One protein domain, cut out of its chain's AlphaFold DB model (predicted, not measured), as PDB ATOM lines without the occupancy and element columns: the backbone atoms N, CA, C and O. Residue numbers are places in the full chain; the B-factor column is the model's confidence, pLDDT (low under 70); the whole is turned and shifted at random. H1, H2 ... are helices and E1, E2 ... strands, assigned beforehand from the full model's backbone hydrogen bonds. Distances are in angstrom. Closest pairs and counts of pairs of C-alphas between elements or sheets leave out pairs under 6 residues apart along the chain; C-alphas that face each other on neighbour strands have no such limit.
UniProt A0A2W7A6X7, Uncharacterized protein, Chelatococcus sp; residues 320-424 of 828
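This is residues 320 to 424 of the 828 residues of an uncharacterized protein of Chelatococcus sp (UniProt A0A2W7A6X7). The domain is built as a stack along its longest axis: a three-stranded antiparallel sheet at one end, H4 and H5 side by side over one face of it, then H3, then H1 at the far end. H2 crosses H3 and H5 at a wide angle, packing on the first residues of H3 and the last of H5, and the sheet's other face is bare of named helices. The printed part has 105 residues, with five named helices and three named strands in the chain order H1 H2 H3 H4 E1 E2 E3 H5, the sheet's order being E1 - E2 - E3; the class is mixed, helices and strands. It is compact, with a radius of gyration of the C-alphas of 13.5 A, yet elongated, spanning 45 by 29 by 19 A.

H1, residues 321 to 332, touches H3, residues 357 to 370, at a shallow tilt of 4 degrees, the same way; their closest C-alphas, of Ala 327 and Thr 358, are 4.3 A apart. H2, residues 340 to 353, touches H3 about perpendicular, at 73 degrees, the closest C-alphas being those of Ala 347 and Val 357, 5.0 A; H3 does so with residues 357 to 361 alone. H2 also touches H5, residues 412 to 424, at a steep tilt of 61 degrees, with the C-alphas of Asp 348 and Ala 424 closest at 4.9 A. H3, the hub, touches four helices; with H4, residues 373 to 379, it forms a helical hairpin, the C-alphas of Ala 367 and Ala 373 closest at 6.0 A. H4 touches H5 at a shallow tilt of 23 degrees, the same way, with the C-alphas of Ala 373 and Glu 412 closest at 5.4 A. E1, residues 383 to 386, E2, residues 392 to 398, and E3, residues 401 to 407, form a meander, each strand the antiparallel neighbour of the one before. Across E1 and E2, N 385 and O 393 are within hydrogen-bond range at 2.9 A, and across E2 and E3, N 403 and O 396 are within hydrogen-bond range at 2.8 A. H4 and H5 are on the same face of this sheet, making two layers, at heights over the sheet of 8.7 A and 9.5 A. H1, H2 and H3 are not on it. Every O i to N i+4 pair is within hydrogen-bond range in H1, H2, H3 and H4, and 8 of 9 in H5.

H1 begins at C-alpha 321, (-44.069, 22.528, -22.978), and is 16.8 A long from first to last C-alpha. H2 and H3 are each 19.9 A, H4 10.0 A and E1 10.4 A. E2, which begins at C-alpha 392, (-37.203, -4.636, 1.132), and E3 are each 18.9 A. H5, 18.7 A, ends at C-alpha 424, (-44.081, 18.048, -4.336).

The two C-alphas farthest apart, of Pro 320 and Asp 388, are 46.5 A apart. The printed part has no cut and no long link. Mean pLDDT of the printed part is 88.2, and residues 423 to 424 are under 70.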
ATOM      1  N   PRO A 320     -40.068  24.409 -20.700       74.06
ATOM      2  CA  PRO A 320     -40.907  24.495 -21.896       74.06
ATOM      3  C   PRO A 320     -41.881  23.312 -22.033       74.06
ATOM      4  O   PRO A 320     -41.587  22.184 -21.655       74.06
ATOM      5  N   LEU A 321     -43.036  23.542 -22.675       70.12
ATOM      6  CA  LEU A 321     -44.069  22.528 -22.978       70.12
ATOM      7  C   LEU A 321     -43.509  21.228 -23.598       70.12
ATOM      8  O   LEU A 321     -44.081  20.154 -23.419       70.12
ATOM      9  N   ALA A 322     -42.383  21.318 -24.309       73.56
ATOM     10  CA  ALA A 322     -41.680  20.171 -24.874       73.56
ATOM     11  C   ALA A 322     -41.204  19.166 -23.804       73.56
ATOM     12  O   ALA A 322     -41.314  17.963 -24.026       73.56
ATOM     13  N   GLU A 323     -40.741  19.630 -22.642       82.81
ATOM     14  CA  GLU A 323     -40.278  18.767 -21.544       82.81
ATOM     15  C   GLU A 323     -41.448  18.028 -20.887       82.81
ATOM     16  O   GLU A 323     -41.353  16.834 -20.623       82.81
ATOM     17  N   TYR A 324     -42.612  18.674 -20.755       85.69
ATOM     18  CA  TYR A 324     -43.840  18.018 -20.286       85.69
ATOM     19  C   TYR A 324     -44.302  16.893 -21.224       85.69
ATOM     20  O   TYR A 324     -44.700  15.819 -20.769       85.69
ATOM     21  N   LEU A 325     -44.238  17.119 -22.540       85.12
ATOM     22  CA  LEU A 325     -44.608  16.108 -23.537       85.12
ATOM     23  C   LEU A 325     -43.594  14.958 -23.597       85.12
ATOM     24  O   LEU A 325     -43.990  13.803 -23.765       85.12
ATOM     25  N   ASN A 326     -42.304  15.255 -23.430       89.56
ATOM     26  CA  ASN A 326     -41.255  14.241 -23.361       89.56
ATOM     27  C   ASN A 326     -41.373  13.403 -22.086       89.56
ATOM     28  O   ASN A 326     -41.356  12.178 -22.174       89.56
ATOM     29  N   ALA A 327     -41.601  14.031 -20.932       92.06
ATOM     30  CA  ALA A 327     -41.870  13.338 -19.678       92.06
ATOM     31  C   ALA A 327     -43.093  12.410 -19.787       92.06
ATOM     32  O   ALA A 327     -43.017  11.232 -19.440       92.06
ATOM     33  N   ALA A 328     -44.203  12.890 -20.364       89.81
ATOM     34  CA  ALA A 328     -45.390  12.063 -20.591       89.81
ATOM     35  C   ALA A 328     -45.108  10.865 -21.509       89.81
ATOM     36  O   ALA A 328     -45.597   9.758 -21.260       89.81
ATOM     37  N   ARG A 329     -44.285  11.064 -22.547       93.38
ATOM     38  CA  ARG A 329     -43.844   9.984 -23.433       93.38
ATOM     39  C   ARG A 329     -43.010   8.953 -22.674       93.38
ATOM     40  O   ARG A 329     -43.327   7.771 -22.780       93.38
ATOM     41  N   GLU A 330     -42.008   9.371 -21.906       94.25
ATOM     42  CA  GLU A 330     -41.128   8.465 -21.151       94.25
ATOM     43  C   GLU A 330     -41.933   7.584 -20.182       94.25
ATOM     44  O   GLU A 330     -41.819   6.358 -20.224       94.25
ATOM     45  N   VAL A 331     -42.855   8.174 -19.414       88.56
ATOM     46  CA  VAL A 331     -43.743   7.440 -18.489       88.56
ATOM     47  C   VAL A 331     -44.641   6.441 -19.222       88.56
ATOM     48  O   VAL A 331     -44.806   5.305 -18.771       88.56
ATOM     49  N   SER A 332     -45.171   6.819 -20.391       88.06
ATOM     50  CA  SER A 332     -45.991   5.917 -21.207       88.06
ATOM     51  C   SER A 332     -45.220   4.686 -21.693       88.06
ATOM     52  O   SER A 332     -45.809   3.612 -21.826       88.06
ATOM     53  N   THR A 333     -43.895   4.789 -21.879       92.81
ATOM     54  CA  THR A 333     -43.071   3.638 -22.286       92.81
ATOM     55  C   THR A 333     -42.975   2.557 -21.210       92.81
ATOM     56  O   THR A 333     -42.640   1.419 -21.526       92.81
ATOM     57  N   ALA A 334     -43.273   2.888 -19.950       85.19
ATOM     58  CA  ALA A 334     -43.368   1.933 -18.846       85.19
ATOM     59  C   ALA A 334     -44.795   1.389 -18.640       85.19
ATOM     60  O   ALA A 334     -45.058   0.723 -17.643       85.19
ATOM     61  N   GLY A 335     -45.728   1.675 -19.557       88.38
ATOM     62  CA  GLY A 335     -47.122   1.231 -19.462       88.38
ATOM     63  C   GLY A 335     -47.971   2.026 -18.464       88.38
ATOM     64  O   GLY A 335     -49.084   1.610 -18.145       88.38
ATOM     65  N   VAL A 336     -47.477   3.167 -17.969       88.44
ATOM     66  CA  VAL A 336     -48.209   4.040 -17.043       88.44
ATOM     67  C   VAL A 336     -48.868   5.183 -17.804       88.44
ATOM     68  O   VAL A 336     -48.239   5.864 -18.612       88.44
ATOM     69  N   ILE A 337     -50.149   5.424 -17.526       87.12
ATOM     70  CA  ILE A 337     -50.865   6.579 -18.071       87.12
ATOM     71  C   ILE A 337     -50.321   7.839 -17.388       87.12
ATOM     72  O   ILE A 337     -50.522   8.045 -16.192       87.12
ATOM     73  N   ALA A 338     -49.627   8.670 -18.163       87.25
ATOM     74  CA  ALA A 338     -49.124   9.972 -17.742       87.25
ATOM     75  C   ALA A 338     -50.276  10.979 -17.600       87.25
ATOM     76  O   ALA A 338     -50.545  11.776 -18.500       87.25
ATOM     77  N   ASP A 339     -51.001  10.914 -16.485       90.06
ATOM     78  CA  ASP A 339     -52.005  11.925 -16.169       90.06
ATOM     79  C   ASP A 339     -51.359  13.245 -15.703       90.06
ATOM     80  O   ASP A 339     -50.178  13.319 -15.352       90.06
ATOM     81  N   LYS A 340     -52.149  14.326 -15.722       82.31
ATOM     82  CA  LYS A 340     -51.677  15.669 -15.347       82.31
ATOM     83  C   LYS A 340     -51.167  15.739 -13.904       82.31
ATOM     84  O   LYS A 340     -50.323  16.583 -13.625       82.31
ATOM     85  N   GLY A 341     -51.686  14.905 -13.002       84.62
ATOM     86  CA  GLY A 341     -51.252  14.848 -11.609       84.62
ATOM     87  C   GLY A 341     -49.856  14.249 -11.499       84.62
ATOM     88  O   GLY A 341     -48.973  14.883 -10.933       84.62
ATOM     89  N   LEU A 342     -49.631  13.102 -12.139       87.38
ATOM     90  CA  LEU A 342     -48.333  12.426 -12.153       87.38
ATOM     91  C   LEU A 342     -47.229  13.295 -12.772       87.38
ATOM     92  O   LEU A 342     -46.138  13.407 -12.223       87.38
ATOM     93  N   ILE A 343     -47.521  13.947 -13.898       88.50
ATOM     94  CA  ILE A 343     -46.545  14.820 -14.558       88.50
ATOM     95  C   ILE A 343     -46.261  16.077 -13.731       88.50
ATOM     96  O   ILE A 343     -45.124  16.545 -13.700       88.50
ATOM     97  N   LYS A 344     -47.263  16.602 -13.019       87.62
ATOM     98  CA  LYS A 344     -47.055  17.693 -12.066       87.62
ATOM     99  C   LYS A 344     -46.167  17.244 -10.900       87.62
ATOM    100  O   LYS A 344     -45.217  17.944 -10.583       87.62
ATOM    101  N   GLU A 345     -46.416  16.070 -10.324       85.81
ATOM    102  CA  GLU A 345     -45.578  15.505  -9.256       85.81
ATOM    103  C   GLU A 345     -44.125  15.290  -9.714       85.81
ATOM    104  O   GLU A 345     -43.198  15.571  -8.957       85.81
ATOM    105  N   MET A 346     -43.909  14.862 -10.962       89.38
ATOM    106  CA  MET A 346     -42.571  14.750 -11.556       89.38
ATOM    107  C   MET A 346     -41.910  16.111 -11.757       89.38
ATOM    108  O   MET A 346     -40.723  16.250 -11.478       89.38
ATOM    109  N   ALA A 347     -42.660  17.117 -12.212       86.69
ATOM    110  CA  ALA A 347     -42.139  18.469 -12.383       86.69
ATOM    111  C   ALA A 347     -41.749  19.104 -11.044       86.69
ATOM    112  O   ALA A 347     -40.689  19.717 -10.921       86.69
ATOM    113  N   ASP A 348     -42.577  18.887 -10.030       82.88
ATOM    114  CA  ASP A 348     -42.342  19.355  -8.676       82.88
ATOM    115  C   ASP A 348     -41.127  18.640  -8.044       82.88
ATOM    116  O   ASP A 348     -40.268  19.279  -7.430       82.88
ATOM    117  N   ALA A 349     -40.991  17.325  -8.252       79.38
ATOM    118  CA  ALA A 349     -39.808  16.571  -7.838       79.38
ATOM    119  C   ALA A 349     -38.539  17.017  -8.584       79.38
ATOM    120  O   ALA A 349     -37.465  17.086  -7.984       79.38
ATOM    121  N   ALA A 350     -38.650  17.351  -9.870       86.31
ATOM    122  CA  ALA A 350     -37.532  17.788 -10.701       86.31
ATOM    123  C   ALA A 350     -37.016  19.138 -10.215       86.31
ATOM    124  O   ALA A 350     -35.820  19.303  -9.980       86.31
ATOM    125  N   PHE A 351     -37.937  20.051  -9.907       81.62
ATOM    126  CA  PHE A 351     -37.620  21.323  -9.275       81.62
ATOM    127  C   PHE A 351     -36.932  21.145  -7.914       81.62
ATOM    128  O   PHE A 351     -35.895  21.761  -7.672       81.62
ATOM    129  N   ALA A 352     -37.456  20.269  -7.048       78.50
ATOM    130  CA  ALA A 352     -36.887  20.024  -5.721       78.50
ATOM    131  C   ALA A 352     -35.454  19.455  -5.764       78.50
ATOM    132  O   ALA A 352     -34.670  19.713  -4.852       78.50
ATOM    133  N   ASN A 353     -35.108  18.711  -6.819       77.69
ATOM    134  CA  ASN A 353     -33.800  18.063  -6.974       77.69
ATOM    135  C   ASN A 353     -32.871  18.774  -7.978       77.69
ATOM    136  O   ASN A 353     -31.748  18.322  -8.192       77.69
ATOM    137  N   GLY A 354     -33.309  19.880  -8.594       86.00
ATOM    138  CA  GLY A 354     -32.543  20.578  -9.635       86.00
ATOM    139  C   GLY A 354     -32.345  19.756 -10.918       86.00
ATOM    140  O   GLY A 354     -31.327  19.916 -11.589       86.00
ATOM    141  N   LEU A 355     -33.291  18.869 -11.231       87.56
ATOM    142  CA  LEU A 355     -33.287  17.971 -12.390       87.56
ATOM    143  C   LEU A 355     -34.288  18.435 -13.462       87.56
ATOM    144  O   LEU A 355     -35.153  19.270 -13.201       87.56
ATOM    145  N   ASP A 356     -34.186  17.871 -14.668       91.56
ATOM    146  CA  ASP A 356     -35.193  18.020 -15.725       91.56
ATOM    147  C   ASP A 356     -36.387  17.083 -15.464       91.56
ATOM    148  O   ASP A 356     -36.219  15.949 -15.002       91.56
ATOM    149  N   VAL A 357     -37.608  17.525 -15.787       91.62
ATOM    150  CA  VAL A 357     -38.829  16.703 -15.631       91.62
ATOM    151  C   VAL A 357     -38.734  15.412 -16.445       91.62
ATOM    152  O   VAL A 357     -39.199  14.358 -16.009       91.62
ATOM    153  N   THR A 358     -38.100  15.478 -17.614       94.19
ATOM    154  CA  THR A 358     -37.856  14.339 -18.504       94.19
ATOM    155  C   THR A 358     -36.914  13.324 -17.866       94.19
ATOM    156  O   THR A 358     -37.118  12.124 -18.040       94.19
ATOM    157  N   ASP A 359     -35.913  13.774 -17.109       92.06
ATOM    158  CA  ASP A 359     -34.963  12.876 -16.450       92.06
ATOM    159  C   ASP A 359     -35.623  12.132 -15.287       92.06
ATOM    160  O   ASP A 359     -35.487  10.911 -15.197       92.06
ATOM    161  N   ILE A 360     -36.445  12.815 -14.481       89.81
ATOM    162  CA  ILE A 360     -37.256  12.148 -13.446       89.81
ATOM    163  C   ILE A 360     -38.263  11.176 -14.069       89.81
ATOM    164  O   ILE A 360     -38.428  10.057 -13.583       89.81
ATOM    165  N   ALA A 361     -38.918  11.569 -15.162       93.94
ATOM    166  CA  ALA A 361     -39.862  10.714 -15.872       93.94
ATOM    167  C   ALA A 361     -39.197   9.454 -16.449       93.94
ATOM    168  O   ALA A 361     -39.760   8.360 -16.338       93.94
ATOM    169  N   ARG A 362     -37.995   9.587 -17.025       95.62
ATOM    170  CA  ARG A 362     -37.195   8.460 -17.522       95.62
ATOM    171  C   ARG A 362     -36.765   7.548 -16.383       95.62
ATOM    172  O   ARG A 362     -36.917   6.336 -16.481       95.62
ATOM    173  N   GLU A 363     -36.292   8.118 -15.282       91.38
ATOM    174  CA  GLU A 363     -35.855   7.345 -14.124       91.38
ATOM    175  C   GLU A 363     -37.011   6.566 -13.478       91.38
ATOM    176  O   GLU A 363     -36.860   5.383 -13.164       91.38
ATOM    177  N   TYR A 364     -38.182   7.196 -13.351       91.81
ATOM    178  CA  TYR A 364     -39.414   6.552 -12.899       91.81
ATOM    179  C   TYR A 364     -39.842   5.421 -13.851       91.81
ATOM    180  O   TYR A 364     -40.148   4.311 -13.409       91.81
ATOM    181  N   ALA A 365     -39.814   5.663 -15.166       92.38
ATOM    182  CA  ALA A 365     -40.143   4.659 -16.176       92.38
ATOM    183  C   ALA A 365     -39.175   3.460 -16.148       92.38
ATOM    184  O   ALA A 365     -39.608   2.306 -16.196       92.38
ATOM    185  N   ASP A 366     -37.872   3.712 -16.021       92.75
ATOM    186  CA  ASP A 366     -36.840   2.675 -15.954       92.75
ATOM    187  C   ASP A 366     -36.896   1.884 -14.648       92.75
ATOM    188  O   ASP A 366     -36.626   0.679 -14.637       92.75
ATOM    189  N   ALA A 367     -37.237   2.535 -13.536       91.44
ATOM    190  CA  ALA A 367     -37.429   1.860 -12.262       91.44
ATOM    191  C   ALA A 367     -38.642   0.921 -12.309       91.44
ATOM    192  O   ALA A 367     -38.551  -0.213 -11.838       91.44
ATOM    193  N   LEU A 368     -39.745   1.335 -12.944       90.38
ATOM    194  CA  LEU A 368     -40.917   0.477 -13.135       90.38
ATOM    195  C   LEU A 368     -40.621  -0.722 -14.038       90.38
ATOM    196  O   LEU A 368     -40.962  -1.850 -13.683       90.38
ATOM    197  N   LYS A 369     -39.934  -0.508 -15.168       91.38
ATOM    198  CA  LYS A 369     -39.543  -1.598 -16.081       91.38
ATOM    199  C   LYS A 369     -38.632  -2.620 -15.405       91.38
ATOM    200  O   LYS A 369     -38.785  -3.818 -15.629       91.38
ATOM    201  N   ARG A 370     -37.702  -2.154 -14.566       91.94
ATOM    202  CA  ARG A 370     -36.769  -3.014 -13.819       91.94
ATOM    203  C   ARG A 370     -37.361  -3.603 -12.539       91.94
ATOM    204  O   ARG A 370     -36.707  -4.441 -11.929       91.94
ATOM    205  N   LYS A 371     -38.563  -3.174 -12.133       93.12
ATOM    206  CA  LYS A 371     -39.142  -3.442 -10.803       93.12
ATOM    207  C   LYS A 371     -38.191  -3.042  -9.661       93.12
ATOM    208  O   LYS A 371     -38.158  -3.670  -8.610       93.12
ATOM    209  N   ASP A 372     -37.417  -1.976  -9.874       92.94
ATOM    210  CA  ASP A 372     -36.396  -1.466  -8.952       92.94
ATOM    211  C   ASP A 372     -36.911  -0.236  -8.185       92.94
ATOM    212  O   ASP A 372     -36.407   0.885  -8.302       92.94
ATOM    213  N   ALA A 373     -37.976  -0.432  -7.408       90.88
ATOM    214  CA  ALA A 373     -38.505   0.617  -6.539       90.88
ATOM    215  C   ALA A 373     -37.553   0.991  -5.400       90.88
ATOM    216  O   ALA A 373     -37.556   2.147  -4.979       90.88
ATOM    217  N   GLY A 374     -36.700   0.066  -4.953       91.25
ATOM    218  CA  GLY A 374     -35.657   0.356  -3.972       91.25
ATOM    219  C   GLY A 374     -34.629   1.364  -4.499       91.25
ATOM    220  O   GLY A 374     -34.339   2.356  -3.829       91.25
ATOM    221  N   GLY A 375     -34.133   1.172  -5.726       89.94
ATOM    222  CA  GLY A 375     -33.188   2.090  -6.361       89.94
ATOM    223  C   GLY A 375     -33.777   3.473  -6.641       89.94
ATOM    224  O   GLY A 375     -33.097   4.480  -6.434       89.94
ATOM    225  N   PHE A 376     -35.047   3.548  -7.057       92.19
ATOM    226  CA  PHE A 376     -35.754   4.829  -7.194       92.19
ATOM    227  C   PHE A 376     -35.940   5.526  -5.842       92.19
ATOM    228  O   PHE A 376     -35.709   6.727  -5.717       92.19
ATOM    229  N   ALA A 377     -36.297   4.773  -4.799       91.81
ATOM    230  CA  ALA A 377     -36.488   5.319  -3.463       91.81
ATOM    231  C   ALA A 377     -35.212   5.951  -2.891       91.81
ATOM    232  O   ALA A 377     -35.278   7.055  -2.350       91.81
ATOM    233  N   LEU A 378     -34.055   5.309  -3.079       89.94
ATOM    234  CA  LEU A 378     -32.758   5.862  -2.674       89.94
ATOM    235  C   LEU A 378     -32.444   7.192  -3.371       89.94
ATOM    236  O   LEU A 378     -32.004   8.137  -2.718       89.94
ATOM    237  N   ARG A 379     -32.715   7.296  -4.678       86.19
ATOM    238  CA  ARG A 379     -32.499   8.538  -5.444       86.19
ATOM    239  C   ARG A 379     -33.462   9.652  -5.039       86.19
ATOM    240  O   ARG A 379     -33.063  10.809  -4.983       86.19
ATOM    241  N   MET A 380     -34.673   9.296  -4.616       86.81
ATOM    242  CA  MET A 380     -35.637  10.222  -4.016       86.81
ATOM    243  C   MET A 380     -35.362  10.521  -2.527       86.81
ATOM    244  O   MET A 380     -36.205  11.117  -1.851       86.81
ATOM    245  N   GLY A 381     -34.205  10.128  -1.983       86.94
ATOM    246  CA  GLY A 381     -33.807  10.437  -0.605       86.94
ATOM    247  C   GLY A 381     -34.585   9.665   0.469       86.94
ATOM    248  O   GLY A 381     -34.678  10.115   1.614       86.94
ATOM    249  N   ALA A 382     -35.183   8.528   0.114       93.31
ATOM    250  CA  ALA A 382     -35.671   7.549   1.076       93.31
ATOM    251  C   ALA A 382     -34.561   6.547   1.416       93.31
ATOM    252  O   ALA A 382     -33.666   6.290   0.619       93.31
ATOM    253  N   THR A 383     -34.620   5.958   2.605       93.81
ATOM    254  CA  THR A 383     -33.707   4.880   3.006       93.81
ATOM    255  C   THR A 383     -34.365   3.535   2.740       93.81
ATOM    256  O   THR A 383     -35.549   3.377   3.032       93.81
ATOM    257  N   THR A 384     -33.617   2.563   2.230       94.44
ATOM    258  CA  THR A 384     -34.094   1.186   2.061       94.44
ATOM    259  C   THR A 384     -33.404   0.267   3.065       94.44
ATOM    260  O   THR A 384     -32.223   0.444   3.363       94.44
ATOM    261  N   ALA A 385     -34.135  -0.696   3.621       93.88
ATOM    262  CA  ALA A 385     -33.588  -1.756   4.463       93.88
ATOM    263  C   ALA A 385     -34.018  -3.115   3.902       93.88
ATOM    264  O   ALA A 385     -35.139  -3.257   3.421       93.88
ATOM    265  N   LEU A 386     -33.122  -4.100   3.931       93.88
ATOM    266  CA  LEU A 386     -33.435  -5.483   3.582       93.88
ATOM    267  C   LEU A 386     -33.688  -6.242   4.889       93.88
ATOM    268  O   LEU A 386     -32.811  -6.262   5.751       93.88
ATOM    269  N   GLY A 387     -34.885  -6.794   5.057       91.00
ATOM    270  CA  GLY A 387     -35.221  -7.664   6.178       91.00
ATOM    271  C   GLY A 387     -34.529  -9.021   6.066       91.00
ATOM    272  O   GLY A 387     -34.120  -9.436   4.980       91.00
ATOM    273  N   ASP A 388     -34.435  -9.736   7.188       89.31
ATOM    274  CA  ASP A 388     -33.847 -11.084   7.249       89.31
ATOM    275  C   ASP A 388     -34.614 -12.105   6.382       89.31
ATOM    276  O   ASP A 388     -34.076 -13.140   5.995       89.31
ATOM    277  N   ASP A 389     -35.868 -11.798   6.038       86.94
ATOM    278  CA  ASP A 389     -36.729 -12.559   5.129       86.94
ATOM    279  C   ASP A 389     -36.532 -12.202   3.641       86.94
ATOM    280  O   ASP A 389     -37.227 -12.735   2.773       86.94
ATOM    281  N   GLY A 390     -35.597 -11.300   3.329       89.06
ATOM    282  CA  GLY A 390     -35.340 -10.803   1.978       89.06
ATOM    283  C   GLY A 390     -36.347  -9.757   1.488       89.06
ATOM    284  O   GLY A 390     -36.245  -9.313   0.340       89.06
ATOM    285  N   SER A 391     -37.301  -9.331   2.324       91.44
ATOM    286  CA  SER A 391     -38.208  -8.234   1.987       91.44
ATOM    287  C   SER A 391     -37.468  -6.893   2.025       91.44
ATOM    288  O   SER A 391     -36.641  -6.646   2.898       91.44
ATOM    289  N   GLN A 392     -37.733  -6.001   1.070       95.38
ATOM    290  CA  GLN A 392     -37.203  -4.636   1.132       95.38
ATOM    291  C   GLN A 392     -38.231  -3.722   1.803       95.38
ATOM    292  O   GLN A 392     -39.387  -3.682   1.388       95.38
ATOM    293  N   THR A 393     -37.835  -2.948   2.811       95.75
ATOM    294  CA  THR A 393     -38.641  -1.848   3.348       95.75
ATOM    295  C   THR A 393     -38.088  -0.508   2.888       95.75
ATOM    296  O   THR A 393     -36.885  -0.265   2.919       95.75
ATOM    297  N   VAL A 394     -38.973   0.382   2.443       96.25
ATOM    298  CA  VAL A 394     -38.655   1.781   2.156       96.25
ATOM    299  C   VAL A 394     -39.110   2.621   3.339       96.25
ATOM    300  O   VAL A 394     -40.288   2.610   3.702       96.25
ATOM    301  N   ARG A 395     -38.179   3.372   3.924       95.12
ATOM    302  CA  ARG A 395     -38.421   4.332   5.001       95.12
ATOM    303  C   ARG A 395     -38.242   5.754   4.487       95.12
ATOM    304  O   ARG A 395     -37.185   6.108   3.962       95.12
ATOM    305  N   PHE A 396     -39.259   6.587   4.667       92.62
ATOM    306  CA  PHE A 396     -39.232   8.004   4.299       92.62
ATOM    307  C   PHE A 396     -40.036   8.833   5.308       92.62
ATOM    308  O   PHE A 396     -40.945   8.320   5.947       92.62
ATOM    309  N   GLN A 397     -39.712  10.117   5.483       84.19
ATOM    310  CA  GLN A 397     -40.479  10.988   6.383       84.19
ATOM    311  C   GLN A 397     -41.615  11.700   5.646       84.19
ATOM    312  O   GLN A 397     -41.384  12.335   4.621       84.19
ATOM    313  N   ARG A 398     -42.823  11.686   6.198       85.19
ATOM    314  CA  ARG A 398     -43.972  12.455   5.713       85.19
ATOM    315  C   ARG A 398     -44.588  13.184   6.898       85.19
ATOM    316  O   ARG A 398     -44.861  12.564   7.915       85.19
ATOM    317  N   ASP A 399     -44.725  14.503   6.788       83.62
ATOM    318  CA  ASP A 399     -45.316  15.347   7.838       83.62
ATOM    319  C   ASP A 399     -44.661  15.166   9.226       83.62
ATOM    320  O   ASP A 399     -45.317  15.176  10.262       83.62
ATOM    321  N   GLY A 400     -43.335  14.964   9.244       83.12
ATOM    322  CA  GLY A 400     -42.555  14.728  10.466       83.12
ATOM    323  C   GLY A 400     -42.638  13.300  11.021       83.12
ATOM    324  O   GLY A 400     -41.929  12.982  11.971       83.12
ATOM    325  N   GLN A 401     -43.443  12.421  10.418       83.06
ATOM    326  CA  GLN A 401     -43.552  11.012  10.793       83.06
ATOM    327  C   GLN A 401     -42.716  10.132   9.864       83.06
ATOM    328  O   GLN A 401     -42.734  10.296   8.645       83.06
ATOM    329  N   LEU A 402     -41.976   9.181  10.436       90.56
ATOM    330  CA  LEU A 402     -41.273   8.156   9.670       90.56
ATOM    331  C   LEU A 402     -42.291   7.112   9.192       90.56
ATOM    332  O   LEU A 402     -42.885   6.408  10.003       90.56
ATOM    333  N   ILE A 403     -42.494   7.023   7.880       92.06
ATOM    334  CA  ILE A 403     -43.335   6.014   7.242       92.06
ATOM    335  C   ILE A 403     -42.438   4.890   6.736       92.06
ATOM    336  O   ILE A 403     -41.483   5.134   6.001       92.06
ATOM    337  N   GLU A 404     -42.781   3.660   7.107       96.12
ATOM    338  CA  GLU A 404     -42.171   2.438   6.591       96.12
ATOM    339  C   GLU A 404     -43.181   1.693   5.707       96.12
ATOM    340  O   GLU A 404     -44.346   1.505   6.077       96.12
ATOM    341  N   ARG A 405     -42.750   1.311   4.503       96.50
ATOM    342  CA  ARG A 405     -43.539   0.537   3.536       96.50
ATOM    343  C   ARG A 405     -42.742  -0.677   3.094       96.50
ATOM    344  O   ARG A 405     -41.606  -0.529   2.659       96.50
ATOM    345  N   GLN A 406     -43.338  -1.861   3.175       95.25
ATOM    346  CA  GLN A 406     -42.772  -3.056   2.554       95.25
ATOM    347  C   GLN A 406     -42.981  -3.006   1.038       95.25
ATOM    348  O   GLN A 406     -44.080  -2.721   0.566       95.25
ATOM    349  N   LEU A 407     -41.920  -3.291   0.287       94.06
ATOM    350  CA  LEU A 407     -41.940  -3.500  -1.155       94.06
ATOM    351  C   LEU A 407     -42.437  -4.914  -1.449       94.06
ATOM    352  O   LEU A 407     -41.657  -5.861  -1.525       94.06
ATOM    353  N   THR A 408     -43.748  -5.058  -1.603       91.62
ATOM    354  CA  THR A 408     -44.358  -6.292  -2.112       91.62
ATOM    355  C   THR A 408     -44.547  -6.202  -3.630       91.62
ATOM    356  O   THR A 408     -44.835  -5.103  -4.120       91.62
ATOM    357  N   PRO A 409     -44.474  -7.318  -4.384       87.50
ATOM    358  CA  PRO A 409     -44.788  -7.317  -5.812       87.50
ATOM    359  C   PRO A 409     -46.158  -6.682  -6.089       87.50
ATOM    360  O   PRO A 409     -47.169  -7.107  -5.531       87.50
ATOM    361  N   GLY A 410     -46.191  -5.646  -6.924       84.50
ATOM    362  CA  GLY A 410     -47.384  -4.853  -7.245       84.50
ATOM    363  C   GLY A 410     -47.546  -3.550  -6.446       84.50
ATOM    364  O   GLY A 410     -48.397  -2.735  -6.805       84.50
ATOM    365  N   SER A 411     -46.748  -3.312  -5.398       88.81
ATOM    366  CA  SER A 411     -46.771  -2.061  -4.609       88.81
ATOM    367  C   SER A 411     -45.833  -0.971  -5.145       88.81
ATOM    368  O   SER A 411     -45.923   0.187  -4.727       88.81
ATOM    369  N   GLU A 412     -44.959  -1.310  -6.096       90.50
ATOM    370  CA  GLU A 412     -43.843  -0.479  -6.554       90.50
ATOM    371  C   GLU A 412     -44.323   0.871  -7.095       90.50
ATOM    372  O   GLU A 412     -43.848   1.917  -6.660       90.50
ATOM    373  N   ALA A 413     -45.326   0.871  -7.977       86.25
ATOM    374  CA  ALA A 413     -45.860   2.100  -8.565       86.25
ATOM    375  C   ALA A 413     -46.533   3.015  -7.527       86.25
ATOM    376  O   ALA A 413     -46.441   4.239  -7.628       86.25
ATOM    377  N   ALA A 414     -47.190   2.436  -6.517       88.38
ATOM    378  CA  ALA A 414     -47.837   3.199  -5.454       88.38
ATOM    379  C   ALA A 414     -46.799   3.860  -4.534       88.38
ATOM    380  O   ALA A 414     -46.916   5.049  -4.240       88.38
ATOM    381  N   ILE A 415     -45.753   3.119  -4.152       90.50
ATOM    382  CA  ILE A 415     -44.654   3.631  -3.321       90.50
ATOM    383  C   ILE A 415     -43.866   4.708  -4.077       90.50
ATOM    384  O   ILE A 415     -43.604   5.772  -3.522       90.50
ATOM    385  N   MET A 416     -43.539   4.490  -5.357       90.62
ATOM    386  CA  MET A 416     -42.842   5.498  -6.164       90.62
ATOM    387  C   MET A 416     -43.673   6.782  -6.330       90.62
ATOM    388  O   MET A 416     -43.123   7.878  -6.237       90.62
ATOM    389  N   ARG A 417     -44.996   6.673  -6.525       87.75
ATOM    390  CA  ARG A 417     -45.893   7.840  -6.589       87.75
ATOM    391  C   ARG A 417     -45.969   8.578  -5.251       87.75
ATOM    392  O   ARG A 417     -45.879   9.802  -5.224       87.75
ATOM    393  N   GLU A 418     -46.057   7.854  -4.136       88.81
ATOM    394  CA  GLU A 418     -46.040   8.457  -2.796       88.81
ATOM    395  C   GLU A 418     -44.723   9.215  -2.525       88.81
ATOM    396  O   GLU A 418     -44.741  10.318  -1.971       88.81
ATOM    397  N   LEU A 419     -43.589   8.680  -2.987       88.06
ATOM    398  CA  LEU A 419     -42.279   9.331  -2.887       88.06
ATOM    399  C   LEU A 419     -42.169  10.606  -3.738       88.06
ATOM    400  O   LEU A 419     -41.590  11.590  -3.274       88.06
ATOM    401  N   MET A 420     -42.747  10.629  -4.944       85.69
ATOM    402  CA  MET A 420     -42.811  11.846  -5.770       85.69
ATOM    403  C   MET A 420     -43.716  12.913  -5.138       85.69
ATOM    404  O   MET A 420     -43.314  14.072  -5.017       85.69
ATOM    405  N   GLY A 421     -44.889  12.518  -4.630       77.62
ATOM    406  CA  GLY A 421     -45.816  13.424  -3.944       77.62
ATOM    407  C   GLY A 421     -45.220  14.093  -2.694       77.62
ATOM    408  O   GLY A 421     -45.527  15.251  -2.402       77.62
ATOM    409  N   ARG A 422     -44.308  13.418  -1.977       79.44
ATOM    410  CA  ARG A 422     -43.561  14.007  -0.847       79.44
ATOM    411  C   ARG A 422     -42.706  15.198  -1.284       79.44
ATOM    412  O   ARG A 422     -42.720  16.234  -0.615       79.44
ATOM    413  N   HIS A 423     -41.951  15.040  -2.370       65.38
ATOM    414  CA  HIS A 423     -41.098  16.108  -2.894       65.38
ATOM    415  C   HIS A 423     -41.932  17.279  -3.421       65.38
ATOM    416  O   HIS A 423     -41.578  18.430  -3.177       65.38
ATOM    417  N   ALA A 424     -43.118  17.007  -3.974       56.34
ATOM    418  CA  ALA A 424     -44.081  18.048  -4.336       56.34
ATOM    419  C   ALA A 424     -44.646  18.827  -3.129       56.34
ATOM    420  O   ALA A 424     -44.825  20.046  -3.186       56.34
TER     421      ALA A 424